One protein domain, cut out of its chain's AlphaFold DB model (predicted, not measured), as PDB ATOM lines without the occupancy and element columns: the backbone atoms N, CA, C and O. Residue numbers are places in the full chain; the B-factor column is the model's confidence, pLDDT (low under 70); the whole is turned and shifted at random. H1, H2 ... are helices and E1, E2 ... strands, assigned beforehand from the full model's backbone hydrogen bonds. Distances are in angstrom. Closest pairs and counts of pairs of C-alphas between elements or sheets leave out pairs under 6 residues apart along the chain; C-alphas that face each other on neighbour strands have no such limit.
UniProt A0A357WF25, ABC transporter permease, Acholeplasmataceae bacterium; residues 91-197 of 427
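This is residues 91 to 197 of the 427 residues of the protein "ABC transporter permease" of Acholeplasmataceae bacterium (UniProt A0A357WF25). Two small lobes, each built on a three-stranded sheet, lie at the two ends of an elongated shape, with helix H2 as the bridge between them. The first lobe is the sheet of E1, E3 and E2 with the short helix H1 over one face; the second is the sheet of E4, E6 and E5 with H3 over one face, and H4 packs on both H2 and H3. The printed part has 107 residues, with four named helices and six named strands in the order E1 H1 E2 E3 H2 E4 H3 E5 E6 H4. Both sheets, in the orders E1 - E3 - E2 and E4 - E6 - E5, are antiparallel, and the class is mixed, helices and strands. The whole is loose, with a radius of gyration of the C-alphas of 17.3 A and spans of 48 by 32 by 18 A, only just elongated.

E1, residues 98 to 103, is the antiparallel neighbour of E3, residues 129 to 134, at 150 degrees, with N 101 and O 131 2.8 A apart, within hydrogen-bond range. On the other side of E3, E2, residues 116 to 118, is antiparallel to it at 117 degrees, with N 132 and O 118 at 2.9 A; E2 and E3 form a hairpin. H1, residues 105 to 108, is on this sheet at a height of 8.0 A, only just over E3 with three of its C-alphas; the closest C-alphas are those of Pro 105 and Ile 129, 6.3 A apart. E1, H1 and E2 form a split strand-helix-strand unit, two strands running the same way with E3 between them, and its crossover is right-handed. H2, residues 135 to 146, is on the same face as H1 and stands up from the sheet, its line rising 49 degrees. With its residues 143 to 146 H2 only grazes the second sheet; its closest C-alphas to E6, residues 181 to 186, are those of Ser 144 and Ile 186, 5.2 A apart. E4, residues 149 to 151, is antiparallel to E6 at 127 degrees, with N 151 and O 182 at 2.8 A. E5, residues 171 to 178, forms a hairpin with E6 at 163 degrees, with N 175 and O 183 at 2.9 A. H3, residues 153 to 166, is on this sheet at a height of 10.9 A, making two layers, and runs along the strands, at 20 degrees to E6 on the local plane. E4, H3 and E5 form a second split unit, with E6 between the strands and a right-handed crossover. H4, residues 188 to 196, touches H3, about perpendicular at 84 degrees, closest at the C-alphas of Ala 158 and Ile 195, 7.1 A apart. H4 also touches residues 140 to 144 of H2, about perpendicular at 89 degrees, closest at the C-alphas of Ser 144 and Phe 188, 5.1 A apart. In H2, H3 and H4 every O i to N i+4 pair is within hydrogen-bond range; H1 is too short for such a pair.

E1 begins at C-alpha 98, (6.333, 89.586, -29.183), and is 15.9 A long. E3 measures 16.1 A and H2 15.0 A, ending at C-alpha 146, (1.262, 86.775, -10.162). H3 measures 20.1 A. E5, 16.2 A long, bends by 58 degrees at residue 175, and E6 measures 14.0 A. H4, 11.3 A long, ends at C-alpha 196, (22.880, 83.657, -11.706).

The two C-alphas farthest apart are those of Ala 125 and Arg 165, 53.7 A. The printed part has no cut, and no link is long. The mean pLDDT of the printed part is 90.1; residues 121 to 122 are under 70.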
ATOM      1  N   GLU A  91      13.137  93.114 -36.422       89.75
ATOM      2  CA  GLU A  91      11.820  93.219 -35.783       89.75
ATOM      3  C   GLU A  91      10.688  93.159 -36.819       89.75
ATOM      4  O   GLU A  91       9.642  92.566 -36.574       89.75
ATOM      5  N   TRP A  92      10.927  93.691 -38.022       85.94
ATOM      6  CA  TRP A  92       9.974  93.681 -39.137       85.94
ATOM      7  C   TRP A  92       9.639  92.273 -39.663       85.94
ATOM      8  O   TRP A  92       8.611  92.098 -40.313       85.94
ATOM      9  N   LEU A  93      10.470  91.265 -39.363       85.62
ATOM     10  CA  LEU A  93      10.196  89.850 -39.646       85.62
ATOM     11  C   LEU A  93       9.381  89.162 -38.536       85.62
ATOM     12  O   LEU A  93       9.138  87.959 -38.616       85.62
ATOM     13  N   GLY A  94       8.966  89.897 -37.500       85.94
ATOM     14  CA  GLY A  94       8.281  89.344 -36.329       85.94
ATOM     15  C   GLY A  94       9.232  88.751 -35.283       85.94
ATOM     16  O   GLY A  94       8.813  87.928 -34.472       85.94
ATOM     17  N   PHE A  95      10.514  89.136 -35.303       91.50
ATOM     18  CA  PHE A  95      11.525  88.731 -34.315       91.50
ATOM     19  C   PHE A  95      11.799  89.844 -33.299       91.50
ATOM     20  O   PHE A  95      12.946  90.165 -32.994       91.50
ATOM     21  N   ASP A  96      10.741  90.466 -32.791       91.44
ATOM     22  CA  ASP A  96      10.779  91.551 -31.805       91.44
ATOM     23  C   ASP A  96      10.613  91.058 -30.354       91.44
ATOM     24  O   ASP A  96      10.672  91.844 -29.408       91.44
ATOM     25  N   GLY A  97      10.444  89.748 -30.156       92.31
ATOM     26  CA  GLY A  97      10.135  89.148 -28.862       92.31
ATOM     27  C   GLY A  97       8.653  89.224 -28.477       92.31
ATOM     28  O   GLY A  97       8.303  88.922 -27.331       92.31
ATOM     29  N   SER A  98       7.774  89.614 -29.404       93.25
ATOM     30  CA  SER A  98       6.333  89.586 -29.183       93.25
ATOM     31  C   SER A  98       5.749  88.177 -29.343       93.25
ATOM     32  O   SER A  98       6.329  87.284 -29.967       93.25
ATOM     33  N   ARG A  99       4.584  87.950 -28.733       91.88
ATOM     34  CA  ARG A  99       3.791  86.728 -28.915       91.88
ATOM     35  C   ARG A  99       2.308  87.065 -28.913       91.88
ATOM     36  O   ARG A  99       1.846  87.863 -28.098       91.88
ATOM     37  N   GLU A 100       1.555  86.420 -29.797       90.94
ATOM     38  CA  GLU A 100       0.096  86.421 -29.724       90.94
ATOM     39  C   GLU A 100      -0.378  85.428 -28.664       90.94
ATOM     40  O   GLU A 100      -0.034  84.246 -28.697       90.94
ATOM     41  N   LEU A 101      -1.176  85.916 -27.721       90.88
ATOM     42  CA  LEU A 101      -1.798  85.122 -26.674       90.88
ATOM     43  C   LEU A 101      -3.310  85.152 -26.829       90.88
ATOM     44  O   LEU A 101      -3.902  86.190 -27.114       90.88
ATOM     45  N   GLU A 102      -3.934  84.010 -26.583       90.06
ATOM     46  CA  GLU A 102      -5.382  83.862 -26.598       90.06
ATOM     47  C   GLU A 102      -5.906  83.679 -25.168       90.06
ATOM     48  O   GLU A 102      -5.318  82.959 -24.354       90.06
ATOM     49  N   GLY A 103      -6.985  84.380 -24.827       90.38
ATOM     50  CA  GLY A 103      -7.577  84.305 -23.495       90.38
ATOM     51  C   GLY A 103      -8.769  85.234 -23.306       90.38
ATOM     52  O   GLY A 103      -9.123  86.006 -24.193       90.38
ATOM     53  N   PHE A 104      -9.407  85.156 -22.140       90.38
ATOM     54  CA  PHE A 104     -10.509  86.055 -21.795       90.38
ATOM     55  C   PHE A 104     -10.016  87.497 -21.581       90.38
ATOM     56  O   PHE A 104      -8.900  87.669 -21.085       90.38
ATOM     57  N   PRO A 105     -10.836  88.523 -21.884       87.06
ATOM     58  CA  PRO A 105     -10.444  89.932 -21.774       87.06
ATOM     59  C   PRO A 105      -9.819  90.316 -20.430       87.06
ATOM     60  O   PRO A 105      -8.745  90.911 -20.418       87.06
ATOM     61  N   GLY A 106     -10.401  89.859 -19.314       87.25
ATOM     62  CA  GLY A 106      -9.907  90.163 -17.967       87.25
ATOM     63  C   GLY A 106      -8.468  89.706 -17.686       87.25
ATOM     64  O   GLY A 106      -7.812  90.274 -16.827       87.25
ATOM     65  N   ARG A 107      -7.930  88.732 -18.440       87.69
ATOM     66  CA  ARG A 107      -6.513  88.324 -18.338       87.69
ATOM     67  C   ARG A 107      -5.553  89.427 -18.793       87.69
ATOM     68  O   ARG A 107      -4.395  89.443 -18.390       87.69
ATOM     69  N   PHE A 108      -6.010  90.290 -19.692       88.81
ATOM     70  CA  PHE A 108      -5.200  91.326 -20.325       88.81
ATOM     71  C   PHE A 108      -5.542  92.731 -19.809       88.81
ATOM     72  O   PHE A 108      -4.987  93.717 -20.293       88.81
ATOM     73  N   GLU A 109      -6.449  92.827 -18.837       85.69
ATOM     74  CA  GLU A 109      -6.823  94.064 -18.158       85.69
ATOM     75  C   GLU A 109      -5.919  94.305 -16.942       85.69
ATOM     76  O   GLU A 109      -5.507  93.369 -16.263       85.69
ATOM     77  N   GLY A 110      -5.574  95.569 -16.673       85.38
ATOM     78  CA  GLY A 110      -4.740  95.942 -15.522       85.38
ATOM     79  C   GLY A 110      -3.249  95.598 -15.641       85.38
ATOM     80  O   GLY A 110      -2.505  95.804 -14.686       85.38
ATOM     81  N   LEU A 111      -2.793  95.102 -16.797       90.19
ATOM     82  CA  LEU A 111      -1.369  94.871 -17.048       90.19
ATOM     83  C   LEU A 111      -0.591  96.202 -17.107       90.19
ATOM     84  O   LEU A 111      -1.103  97.172 -17.677       90.19
ATOM     85  N   PRO A 112       0.653  96.243 -16.589       91.81
ATOM     86  CA  PRO A 112       1.536  97.397 -16.726       91.81
ATOM     87  C   PRO A 112       1.704  97.895 -18.169       91.81
ATOM     88  O   PRO A 112       1.630  97.130 -19.139       91.81
ATOM     89  N   GLU A 113       1.978  99.193 -18.303       89.25
ATOM     90  CA  GLU A 113       2.147  99.842 -19.602       89.25
ATOM     91  C   GLU A 113       3.293  99.213 -20.414       89.25
ATOM     92  O   GLU A 113       4.344  98.833 -19.894       89.25
ATOM     93  N   GLY A 114       3.077  99.066 -21.723       87.50
ATOM     94  CA  GLY A 114       4.066  98.506 -22.643       87.50
ATOM     95  C   GLY A 114       4.170  96.977 -22.655       87.50
ATOM     96  O   GLY A 114       5.008  96.464 -23.395       87.50
ATOM     97  N   ILE A 115       3.347  96.251 -21.881       92.44
ATOM     98  CA  ILE A 115       3.179  94.793 -22.022       92.44
ATOM     99  C   ILE A 115       2.268  94.466 -23.206       92.44
ATOM    100  O   ILE A 115       2.603  93.625 -24.035       92.44
ATOM    101  N   VAL A 116       1.114  95.124 -23.306       92.94
ATOM    102  CA  VAL A 116       0.183  94.927 -24.423       92.94
ATOM    103  C   VAL A 116       0.612  95.814 -25.589       92.94
ATOM    104  O   VAL A 116       0.506  97.034 -25.505       92.94
ATOM    105  N   ILE A 117       1.078  95.200 -26.679       90.81
ATOM    106  CA  ILE A 117       1.514  95.904 -27.896       90.81
ATOM    107  C   ILE A 117       0.313  96.170 -28.801       90.81
ATOM    108  O   ILE A 117       0.124  97.274 -29.308       90.81
ATOM    109  N   LYS A 118      -0.525  95.147 -29.005       87.62
ATOM    110  CA  LYS A 118      -1.695  95.227 -29.879       87.62
ATOM    111  C   LYS A 118      -2.876  94.515 -29.243       87.62
ATOM    112  O   LYS A 118      -2.831  93.311 -28.991       87.62
ATOM    113  N   LYS A 119      -3.954  95.262 -29.005       80.31
ATOM    114  CA  LYS A 119      -5.212  94.698 -28.507       80.31
ATOM    115  C   LYS A 119      -5.883  93.855 -29.594       80.31
ATOM    116  O   LYS A 119      -5.947  94.250 -30.757       80.31
ATOM    117  N   GLY A 120      -6.380  92.695 -29.184       72.12
ATOM    118  CA  GLY A 120      -7.095  91.756 -30.034       72.12
ATOM    119  C   GLY A 120      -8.530  92.141 -30.302       72.12
ATOM    120  O   GLY A 120      -9.246  92.494 -29.372       72.12
ATOM    121  N   THR A 121      -8.970  91.995 -31.548       67.31
ATOM    122  CA  THR A 121     -10.371  92.202 -31.958       67.31
ATOM    123  C   THR A 121     -11.093  90.921 -32.370       67.31
ATOM    124  O   THR A 121     -12.311  90.939 -32.517       67.31
ATOM    125  N   LYS A 122     -10.387  89.799 -32.560       68.69
ATOM    126  CA  LYS A 122     -11.032  88.525 -32.903       68.69
ATOM    127  C   LYS A 122     -11.512  87.817 -31.647       68.69
ATOM    128  O   LYS A 122     -10.686  87.382 -30.851       68.69
ATOM    129  N   THR A 123     -12.830  87.688 -31.541       73.06
ATOM    130  CA  THR A 123     -13.511  86.908 -30.513       73.06
ATOM    131  C   THR A 123     -13.875  85.541 -31.080       73.06
ATOM    132  O   THR A 123     -14.630  85.459 -32.049       73.06
ATOM    133  N   ASN A 124     -13.342  84.461 -30.507       80.88
ATOM    134  CA  ASN A 124     -13.800  83.115 -30.865       80.88
ATOM    135  C   ASN A 124     -15.220  82.880 -30.319       80.88
ATOM    136  O   ASN A 124     -15.686  83.627 -29.463       80.88
ATOM    137  N   ALA A 125     -15.895  81.802 -30.735       82.50
ATOM    138  CA  ALA A 125     -17.263  81.476 -30.292       82.50
ATOM    139  C   ALA A 125     -17.453  81.406 -28.755       82.50
ATOM    140  O   ALA A 125     -18.579  81.448 -28.273       82.50
ATOM    141  N   ILE A 126     -16.356  81.315 -27.995       84.94
ATOM    142  CA  ILE A 126     -16.309  81.190 -26.530       84.94
ATOM    143  C   ILE A 126     -15.976  82.540 -25.842       84.94
ATOM    144  O   ILE A 126     -15.860  82.607 -24.625       84.94
ATOM    145  N   GLY A 127     -15.811  83.643 -26.583       85.31
ATOM    146  CA  GLY A 127     -15.564  84.968 -25.987       85.31
ATOM    147  C   GLY A 127     -14.090  85.316 -25.725       85.31
ATOM    148  O   GLY A 127     -13.803  86.339 -25.107       85.31
ATOM    149  N   GLN A 128     -13.145  84.484 -26.173       89.12
ATOM    150  CA  GLN A 128     -11.703  84.736 -26.030       89.12
ATOM    151  C   GLN A 128     -11.191  85.711 -27.088       89.12
ATOM    152  O   GLN A 128     -11.596  85.615 -28.242       89.12
ATOM    153  N   ILE A 129     -10.263  86.586 -26.698       90.31
ATOM    154  CA  ILE A 129      -9.583  87.550 -27.566       90.31
ATOM    155  C   ILE A 129      -8.121  87.153 -27.801       90.31
ATOM    156  O   ILE A 129      -7.488  86.533 -26.944       90.31
ATOM    157  N   LYS A 130      -7.569  87.549 -28.955       91.00
ATOM    158  CA  LYS A 130      -6.146  87.366 -29.301       91.00
ATOM    159  C   LYS A 130      -5.339  88.646 -29.139       91.00
ATOM    160  O   LYS A 130      -5.424  89.519 -29.992       91.00
ATOM    161  N   VAL A 131      -4.543  88.759 -28.085       92.25
ATOM    162  CA  VAL A 131      -3.751  89.958 -27.773       92.25
ATOM    163  C   VAL A 131      -2.279  89.714 -28.088       92.25
ATOM    164  O   VAL A 131      -1.716  88.702 -27.677       92.25
ATOM    165  N   THR A 132      -1.634  90.649 -28.785       93.25
ATOM    166  CA  THR A 132      -0.178  90.626 -28.978       93.25
ATOM    167  C   THR A 132       0.491  91.346 -27.816       93.25
ATOM    168  O   THR A 132       0.203  92.520 -27.554       93.25
ATOM    169  N   VAL A 133       1.398  90.653 -27.133       94.25
ATOM    170  CA  VAL A 133       2.138  91.184 -25.982       94.25
ATOM    171  C   VAL A 133       3.641  91.154 -26.228       94.25
ATOM    172  O   VAL A 133       4.132  90.278 -26.942       94.25
ATOM    173  N   ASP A 134       4.377  92.065 -25.592       94.50
ATOM    174  CA  ASP A 134       5.812  91.897 -25.357       94.50
ATOM    175  C   ASP A 134       5.959  90.714 -24.401       94.50
ATOM    176  O   ASP A 134       5.646  90.808 -23.209       94.50
ATOM    177  N   TYR A 135       6.363  89.562 -24.938       94.19
ATOM    178  CA  TYR A 135       6.309  88.324 -24.176       94.19
ATOM    179  C   TYR A 135       7.350  88.295 -23.058       94.19
ATOM    180  O   TYR A 135       7.125  87.647 -22.041       94.19
ATOM    181  N   TYR A 136       8.454  89.032 -23.202       93.62
ATOM    182  CA  TYR A 136       9.479  89.141 -22.168       93.62
ATOM    183  C   TYR A 136       8.959  89.928 -20.969       93.62
ATOM    184  O   TYR A 136       9.051  89.450 -19.838       93.62
ATOM    185  N   LYS A 137       8.348  91.095 -21.208       93.56
ATOM    186  CA  LYS A 137       7.740  91.888 -20.130       93.56
ATOM    187  C   LYS A 137       6.547  91.174 -19.507       93.56
ATOM    188  O   LYS A 137       6.431  91.145 -18.285       93.56
ATOM    189  N   PHE A 138       5.698  90.561 -20.335       93.50
ATOM    190  CA  PHE A 138       4.573  89.758 -19.866       93.50
ATOM    191  C   PHE A 138       5.064  88.638 -18.947       93.50
ATOM    192  O   PHE A 138       4.626  88.542 -17.805       93.50
ATOM    193  N   ARG A 139       6.039  87.838 -19.397       93.25
ATOM    194  CA  ARG A 139       6.605  86.734 -18.613       93.25
ATOM    195  C   ARG A 139       7.243  87.216 -17.312       93.25
ATOM    196  O   ARG A 139       7.015  86.581 -16.284       93.25
ATOM    197  N   ASN A 140       7.988  88.323 -17.335       93.38
ATOM    198  CA  ASN A 140       8.573  88.895 -16.121       93.38
ATOM    199  C   ASN A 140       7.490  89.307 -15.117       93.38
ATOM    200  O   ASN A 140       7.583  88.978 -13.936       93.38
ATOM    201  N   TYR A 141       6.427  89.964 -15.590       93.50
ATOM    202  CA  TYR A 141       5.303  90.368 -14.750       93.50
ATOM    203  C   TYR A 141       4.620  89.163 -14.089       93.50
ATOM    204  O   TYR A 141       4.451  89.142 -12.869       93.50
ATOM    205  N   GLN A 142       4.307  88.121 -14.865       93.06
ATOM    206  CA  GLN A 142       3.669  86.911 -14.336       93.06
ATOM    207  C   GLN A 142       4.518  86.218 -13.263       93.06
ATOM    208  O   GLN A 142       4.005  85.759 -12.240       93.06
ATOM    209  N   LEU A 143       5.828  86.120 -13.498       92.50
ATOM    210  CA  LEU A 143       6.743  85.444 -12.582       92.50
ATOM    211  C   LEU A 143       7.054  86.274 -11.337       92.50
ATOM    212  O   LEU A 143       7.314  85.682 -10.292       92.50
ATOM    213  N   SER A 144       6.987  87.602 -11.441       93.31
ATOM    214  CA  SER A 144       7.307  88.492 -10.326       93.31
ATOM    215  C   SER A 144       6.109  88.790  -9.427       93.31
ATOM    216  O   SER A 144       6.234  88.782  -8.204       93.31
ATOM    217  N   TYR A 145       4.935  89.029 -10.016       91.44
ATOM    218  CA  TYR A 145       3.780  89.566  -9.289       91.44
ATOM    219  C   TYR A 145       2.616  88.578  -9.162       91.44
ATOM    220  O   TYR A 145       1.925  88.580  -8.140       91.44
ATOM    221  N   GLU A 146       2.402  87.709 -10.155       87.19
ATOM    222  CA  GLU A 146       1.262  86.775 -10.162       87.19
ATOM    223  C   GLU A 146       1.572  85.437  -9.475       87.19
ATOM    224  O   GLU A 146       0.658  84.710  -9.087       87.19
ATOM    225  N   SER A 147       2.854  85.095  -9.310       85.94
ATOM    226  CA  SER A 147       3.289  83.789  -8.810       85.94
ATOM    227  C   SER A 147       4.200  83.912  -7.593       85.94
ATOM    228  O   SER A 147       5.169  84.662  -7.606       85.94
ATOM    229  N   TYR A 148       3.946  83.103  -6.562       90.00
ATOM    230  CA  TYR A 148       4.963  82.845  -5.541       90.00
ATOM    231  C   TYR A 148       5.942  81.797  -6.058       90.00
ATOM    232  O   TYR A 148       5.535  80.789  -6.642       90.00
ATOM    233  N   THR A 149       7.218  82.004  -5.775       90.88
ATOM    234  CA  THR A 149       8.273  81.022  -5.984       90.88
ATOM    235  C   THR A 149       8.846  80.572  -4.646       90.88
ATOM    236  O   THR A 149       8.744  81.274  -3.642       90.88
ATOM    237  N   SER A 150       9.423  79.378  -4.623       92.00
ATOM    238  CA  SER A 150      10.073  78.834  -3.433       92.00
ATOM    239  C   SER A 150      11.574  78.999  -3.590       92.00
ATOM    240  O   SER A 150      12.122  78.447  -4.538       92.00
ATOM    241  N   LEU A 151      12.243  79.728  -2.705       93.12
ATOM    242  CA  LEU A 151      13.703  79.788  -2.646       93.12
ATOM    243  C   LEU A 151      14.208  78.740  -1.660       93.12
ATOM    244  O   LEU A 151      13.660  78.604  -0.568       93.12
ATOM    245  N   ASN A 152      15.248  77.997  -2.030       93.00
ATOM    246  CA  ASN A 152      15.955  77.196  -1.031       93.00
ATOM    247  C   ASN A 152      16.742  78.119  -0.078       93.00
ATOM    248  O   ASN A 152      16.918  79.302  -0.365       93.00
ATOM    249  N   GLN A 153      17.233  77.580   1.041       93.12
ATOM    250  CA  GLN A 153      17.975  78.370   2.033       93.12
ATOM    251  C   GLN A 153      19.132  79.166   1.408       93.12
ATOM    252  O   GLN A 153      19.245  80.362   1.634       93.12
ATOM    253  N   ARG A 154      19.945  78.526   0.556       92.81
ATOM    254  CA  ARG A 154      21.107  79.170  -0.080       92.81
ATOM    255  C   ARG A 154      20.699  80.315  -1.004       92.81
ATOM    256  O   ARG A 154      21.358  81.343  -1.023       92.81
ATOM    257  N   GLU A 155      19.632  80.124  -1.778       93.88
ATOM    258  CA  GLU A 155      19.070  81.151  -2.661       93.88
ATOM    259  C   GLU A 155      18.523  82.326  -1.844       93.88
ATOM    260  O   GLU A 155      18.771  83.473  -2.197       93.88
ATOM    261  N   TYR A 156      17.809  82.051  -0.749       94.19
ATOM    262  CA  TYR A 156      17.273  83.089   0.131       94.19
ATOM    263  C   TYR A 156      18.391  83.904   0.790       94.19
ATOM    264  O   TYR A 156      18.368  85.133   0.725       94.19
ATOM    265  N   ASP A 157      19.395  83.231   1.354       94.50
ATOM    266  CA  ASP A 157      20.536  83.880   2.003       94.50
ATOM    267  C   ASP A 157      21.319  84.747   1.003       94.50
ATOM    268  O   ASP A 157      21.631  85.899   1.299       94.50
ATOM    269  N   ALA A 158      21.558  84.239  -0.213       94.81
ATOM    270  CA  ALA A 158      22.237  84.984  -1.275       94.81
ATOM    271  C   ALA A 158      21.447  86.224  -1.722       94.81
ATOM    272  O   ALA A 158      22.031  87.277  -1.977       94.81
ATOM    273  N   VAL A 159      20.114  86.124  -1.789       95.25
ATOM    274  CA  VAL A 159      19.252  87.279  -2.062       95.25
ATOM    275  C   VAL A 159      19.371  88.307  -0.942       95.25
ATOM    276  O   VAL A 159      19.591  89.478  -1.231       95.25
ATOM    277  N   LYS A 160      19.304  87.897   0.329       95.00
ATOM    278  CA  LYS A 160      19.439  88.823   1.464       95.00
ATOM    279  C   LYS A 160      20.801  89.501   1.524       95.00
ATOM    280  O   LYS A 160      20.862  90.698   1.796       95.00
ATOM    281  N   GLU A 161      21.873  88.779   1.226       95.44
ATOM    282  CA  GLU A 161      23.214  89.356   1.121       95.44
ATOM    283  C   GLU A 161      23.299  90.383  -0.019       95.44
ATOM    284  O   GLU A 161      23.851  91.470   0.165       95.44
ATOM    285  N   TYR A 162      22.707  90.078  -1.181       95.00
ATOM    286  CA  TYR A 162      22.637  91.014  -2.302       95.00
ATOM    287  C   TYR A 162      21.883  92.294  -1.920       95.00
ATOM    288  O   TYR A 162      22.441  93.379  -2.079       95.00
ATOM    289  N   GLU A 163      20.674  92.167  -1.358       95.19
ATOM    290  CA  GLU A 163      19.842  93.303  -0.928       95.19
ATOM    291  C   GLU A 163      20.585  94.187   0.092       95.19
ATOM    292  O   GLU A 163      20.544  95.412   0.006       95.19
ATOM    293  N   GLN A 164      21.323  93.584   1.032       94.75
ATOM    294  CA  GLN A 164      22.124  94.319   2.020       94.75
ATOM    295  C   GLN A 164      23.316  95.056   1.401       94.75
ATOM    296  O   GLN A 164      23.670  96.144   1.852       94.75
ATOM    297  N   ARG A 165      23.954  94.463   0.387       95.69
ATOM    298  CA  ARG A 165      25.148  95.022  -0.256       95.69
ATOM    299  C   ARG A 165      24.820  96.158  -1.223       95.69
ATOM    300  O   ARG A 165      25.580  97.119  -1.290       95.69
ATOM    301  N   THR A 166      23.752  96.026  -2.008       93.50
ATOM    302  CA  THR A 166      23.395  96.992  -3.061       93.50
ATOM    303  C   THR A 166      22.326  97.987  -2.619       93.50
ATOM    304  O   THR A 166      22.249  99.078  -3.177       93.50
ATOM    305  N   GLY A 167      21.514  97.632  -1.617       90.06
ATOM    306  CA  GLY A 167      20.325  98.388  -1.224       90.06
ATOM    307  C   GLY A 167      19.130  98.201  -2.167       90.06
ATOM    308  O   GLY A 167      18.102  98.843  -1.966       90.06
ATOM    309  N   GLU A 168      19.244  97.352  -3.192       91.38
ATOM    310  CA  GLU A 168      18.143  97.026  -4.101       91.38
ATOM    311  C   GLU A 168      17.242  95.954  -3.488       91.38
ATOM    312  O   GLU A 168      17.732  94.950  -2.982       91.38
ATOM    313  N   THR A 169      15.924  96.131  -3.578       92.19
ATOM    314  CA  THR A 169      14.956  95.129  -3.112       92.19
ATOM    315  C   THR A 169      14.651  94.135  -4.227       92.19
ATOM    316  O   THR A 169      14.127  94.514  -5.273       92.19
ATOM    317  N   LEU A 170      14.920  92.851  -3.991       92.06
ATOM    318  CA  LEU A 170      14.554  91.761  -4.895       92.06
ATOM    319  C   LEU A 170      13.257  91.083  -4.444       92.06
ATOM    320  O   LEU A 170      12.412  90.769  -5.282       92.06
ATOM    321  N   ILE A 171      13.064  90.860  -3.141       94.56
ATOM    322  CA  ILE A 171      11.862  90.218  -2.591       94.56
ATOM    323  C   ILE A 171      10.747  91.252  -2.417       94.56
ATOM    324  O   ILE A 171      10.842  92.170  -1.610       94.56
ATOM    325  N   ILE A 172       9.648  91.050  -3.141       93.12
ATOM    326  CA  ILE A 172       8.455  91.905  -3.103       93.12
ATOM    327  C   ILE A 172       7.590  91.559  -1.887       93.12
ATOM    328  O   ILE A 172       7.079  92.434  -1.195       93.12
ATOM    329  N   GLU A 173       7.383  90.264  -1.651       93.50
ATOM    330  CA  GLU A 173       6.500  89.767  -0.598       93.50
ATOM    331  C   GLU A 173       7.025  88.428  -0.079       93.50
ATOM    332  O   GLU A 173       7.332  87.535  -0.870       93.50
ATOM    333  N   GLU A 174       7.080  88.252   1.239       91.31
ATOM    334  CA  GLU A 174       7.495  87.008   1.885       91.31
ATOM    335  C   GLU A 174       6.326  86.401   2.673       91.31
ATOM    336  O   GLU A 174       5.711  87.066   3.501       91.31
ATOM    337  N   ARG A 175       6.018  85.120   2.425       88.31
ATOM    338  CA  ARG A 175       5.015  84.353   3.191       88.31
ATOM    339  C   ARG A 175       5.622  83.451   4.267       88.31
ATOM    340  O   ARG A 175       4.875  82.815   5.007       88.31
ATOM    341  N   GLY A 176       6.948  83.391   4.345       85.00
ATOM    342  CA  GLY A 176       7.694  82.585   5.305       85.00
ATOM    343  C   GLY A 176       8.121  81.213   4.779       85.00
ATOM    344  O   GLY A 176       8.028  80.907   3.584       85.00
ATOM    345  N   LEU A 177       8.629  80.397   5.702       89.31
ATOM    346  CA  LEU A 177       9.217  79.089   5.436       89.31
ATOM    347  C   LEU A 177       8.134  78.006   5.346       89.31
ATOM    348  O   LEU A 177       7.372  77.793   6.286       89.31
ATOM    349  N   VAL A 178       8.097  77.288   4.227       88.00
ATOM    350  CA  VAL A 178       7.202  76.149   3.997       88.00
ATOM    351  C   VAL A 178       8.048  74.982   3.502       88.00
ATOM    352  O   VAL A 178       8.735  75.107   2.492       88.00
ATOM    353  N   GLU A 179       8.030  73.860   4.226       83.19
ATOM    354  CA  GLU A 179       8.757  72.630   3.850       83.19
ATOM    355  C   GLU A 179      10.260  72.854   3.561       83.19
ATOM    356  O   GLU A 179      10.840  72.266   2.652       83.19
ATOM    357  N   GLY A 180      10.911  73.740   4.327       85.19
ATOM    358  CA  GLY A 180      12.343  74.033   4.173       85.19
ATOM    359  C   GLY A 180      12.696  74.943   2.989       85.19
ATOM    360  O   GLY A 180      13.872  75.077   2.657       85.19
ATOM    361  N   SER A 181      11.706  75.575   2.349       90.12
ATOM    362  CA  SER A 181      11.904  76.609   1.326       90.12
ATOM    363  C   SER A 181      11.112  77.880   1.651       90.12
ATOM    364  O   SER A 181       9.998  77.819   2.168       90.12
ATOM    365  N   TYR A 182      11.664  79.048   1.333       92.31
ATOM    366  CA  TYR A 182      11.015  80.340   1.554       92.31
ATOM    367  C   TYR A 182      10.074  80.666   0.406       92.31
ATOM    368  O   TYR A 182      10.496  80.740  -0.748       92.31
ATOM    369  N   ARG A 183       8.792  80.879   0.710       93.88
ATOM    370  CA  ARG A 183       7.795  81.229  -0.301       93.88
ATOM    371  C   ARG A 183       7.734  82.743  -0.469       93.88
ATOM    372  O   ARG A 183       7.242  83.445   0.413       93.88
ATOM    373  N   VAL A 184       8.193  83.232  -1.618       93.50
ATOM    374  CA  VAL A 184       8.357  84.666  -1.892       93.50
ATOM    375  C   VAL A 184       7.788  85.063  -3.254       93.50
ATOM    376  O   VAL A 184       7.741  84.251  -4.178       93.50
ATOM    377  N   LYS A 185       7.369  86.319  -3.391       95.19
ATOM    378  CA  LYS A 185       7.312  87.021  -4.680       95.19
ATOM    379  C   LYS A 185       8.613  87.780  -4.855       95.19
ATOM    380  O   LYS A 185       9.086  88.400  -3.904       95.19
ATOM    381  N   ILE A 186       9.188  87.723  -6.045       94.31
ATOM    382  CA  ILE A 186      10.525  88.249  -6.304       94.31
ATOM    383  C   ILE A 186      10.554  88.936  -7.661       94.31
ATOM    384  O   ILE A 186       9.930  88.443  -8.592       94.31
ATOM    385  N   HIS A 187      11.286  90.036  -7.785       93.62
ATOM    386  CA  HIS A 187      11.628  90.635  -9.070       93.62
ATOM    387  C   HIS A 187      12.435  89.618  -9.890       93.62
ATOM    388  O   HIS A 187      13.615  89.395  -9.635       93.62
ATOM    389  N   PHE A 188      11.761  88.877 -10.774       92.88
ATOM    390  CA  PHE A 188      12.249  87.588 -11.263       92.88
ATOM    391  C   PHE A 188      13.487  87.725 -12.148       92.88
ATOM    392  O   PHE A 188      14.462  86.999 -11.956       92.88
ATOM    393  N   PHE A 189      13.463  88.633 -13.120       91.12
ATOM    394  CA  PHE A 189      14.613  88.869 -13.991       91.12
ATOM    395  C   PHE A 189      15.784  89.473 -13.218       91.12
ATOM    396  O   PHE A 189      16.901  88.970 -13.338       91.12
ATOM    397  N   GLU A 190      15.519  90.446 -12.356       91.50
ATOM    398  CA  GLU A 190      16.501  91.077 -11.479       91.50
ATOM    399  C   GLU A 190      17.168  90.037 -10.563       91.50
ATOM    400  O   GLU A 190      18.388  90.005 -10.438       91.50
ATOM    401  N   PHE A 191      16.393  89.095 -10.019       92.88
ATOM    402  CA  PHE A 191      16.904  87.944  -9.276       92.88
ATOM    403  C   PHE A 191      17.816  87.048 -10.122       92.88
ATOM    404  O   PHE A 191      18.891  86.661  -9.663       92.88
ATOM    405  N   LEU A 192      17.420  86.715 -11.357       92.19
ATOM    406  CA  LEU A 192      18.267  85.909 -12.241       92.19
ATOM    407  C   LEU A 192      19.584  86.613 -12.575       92.19
ATOM    408  O   LEU A 192      20.624  85.960 -12.652       92.19
ATOM    409  N   GLN A 193      19.549  87.928 -12.759       90.69
ATOM    410  CA  GLN A 193      20.745  88.722 -13.001       90.69
ATOM    411  C   GLN A 193      21.643  88.748 -11.759       90.69
ATOM    412  O   GLN A 193      22.829  88.447 -11.857       90.69
ATOM    413  N   ALA A 194      21.074  89.044 -10.589       90.88
ATOM    414  CA  ALA A 194      21.805  89.189  -9.335       90.88
ATOM    415  C   ALA A 194      22.453  87.882  -8.852       90.88
ATOM    416  O   ALA A 194      23.579  87.899  -8.354       90.88
ATOM    417  N   ILE A 195      21.746  86.755  -8.984       91.75
ATOM    418  CA  ILE A 195      22.154  85.474  -8.388       91.75
ATOM    419  C   ILE A 195      22.823  84.540  -9.400       91.75
ATOM    420  O   ILE A 195      23.741  83.810  -9.034       91.75
ATOM    421  N   TYR A 196      22.388  84.564 -10.661       89.69
ATOM    422  CA  TYR A 196      22.880  83.657 -11.706       89.69
ATOM    423  C   TYR A 196      23.652  84.369 -12.821       89.69
ATOM    424  O   TYR A 196      24.019  83.732 -13.806       89.69
ATOM    425  N   GLY A 197      23.880  85.683 -12.711       86.69
ATOM    426  CA  GLY A 197      24.637  86.443 -13.710       86.69
ATOM    427  C   GLY A 197      24.012  86.394 -15.105       86.69
ATOM    428  O   GLY A 197      24.721  86.488 -16.106       86.69
TER     429      GLY A 197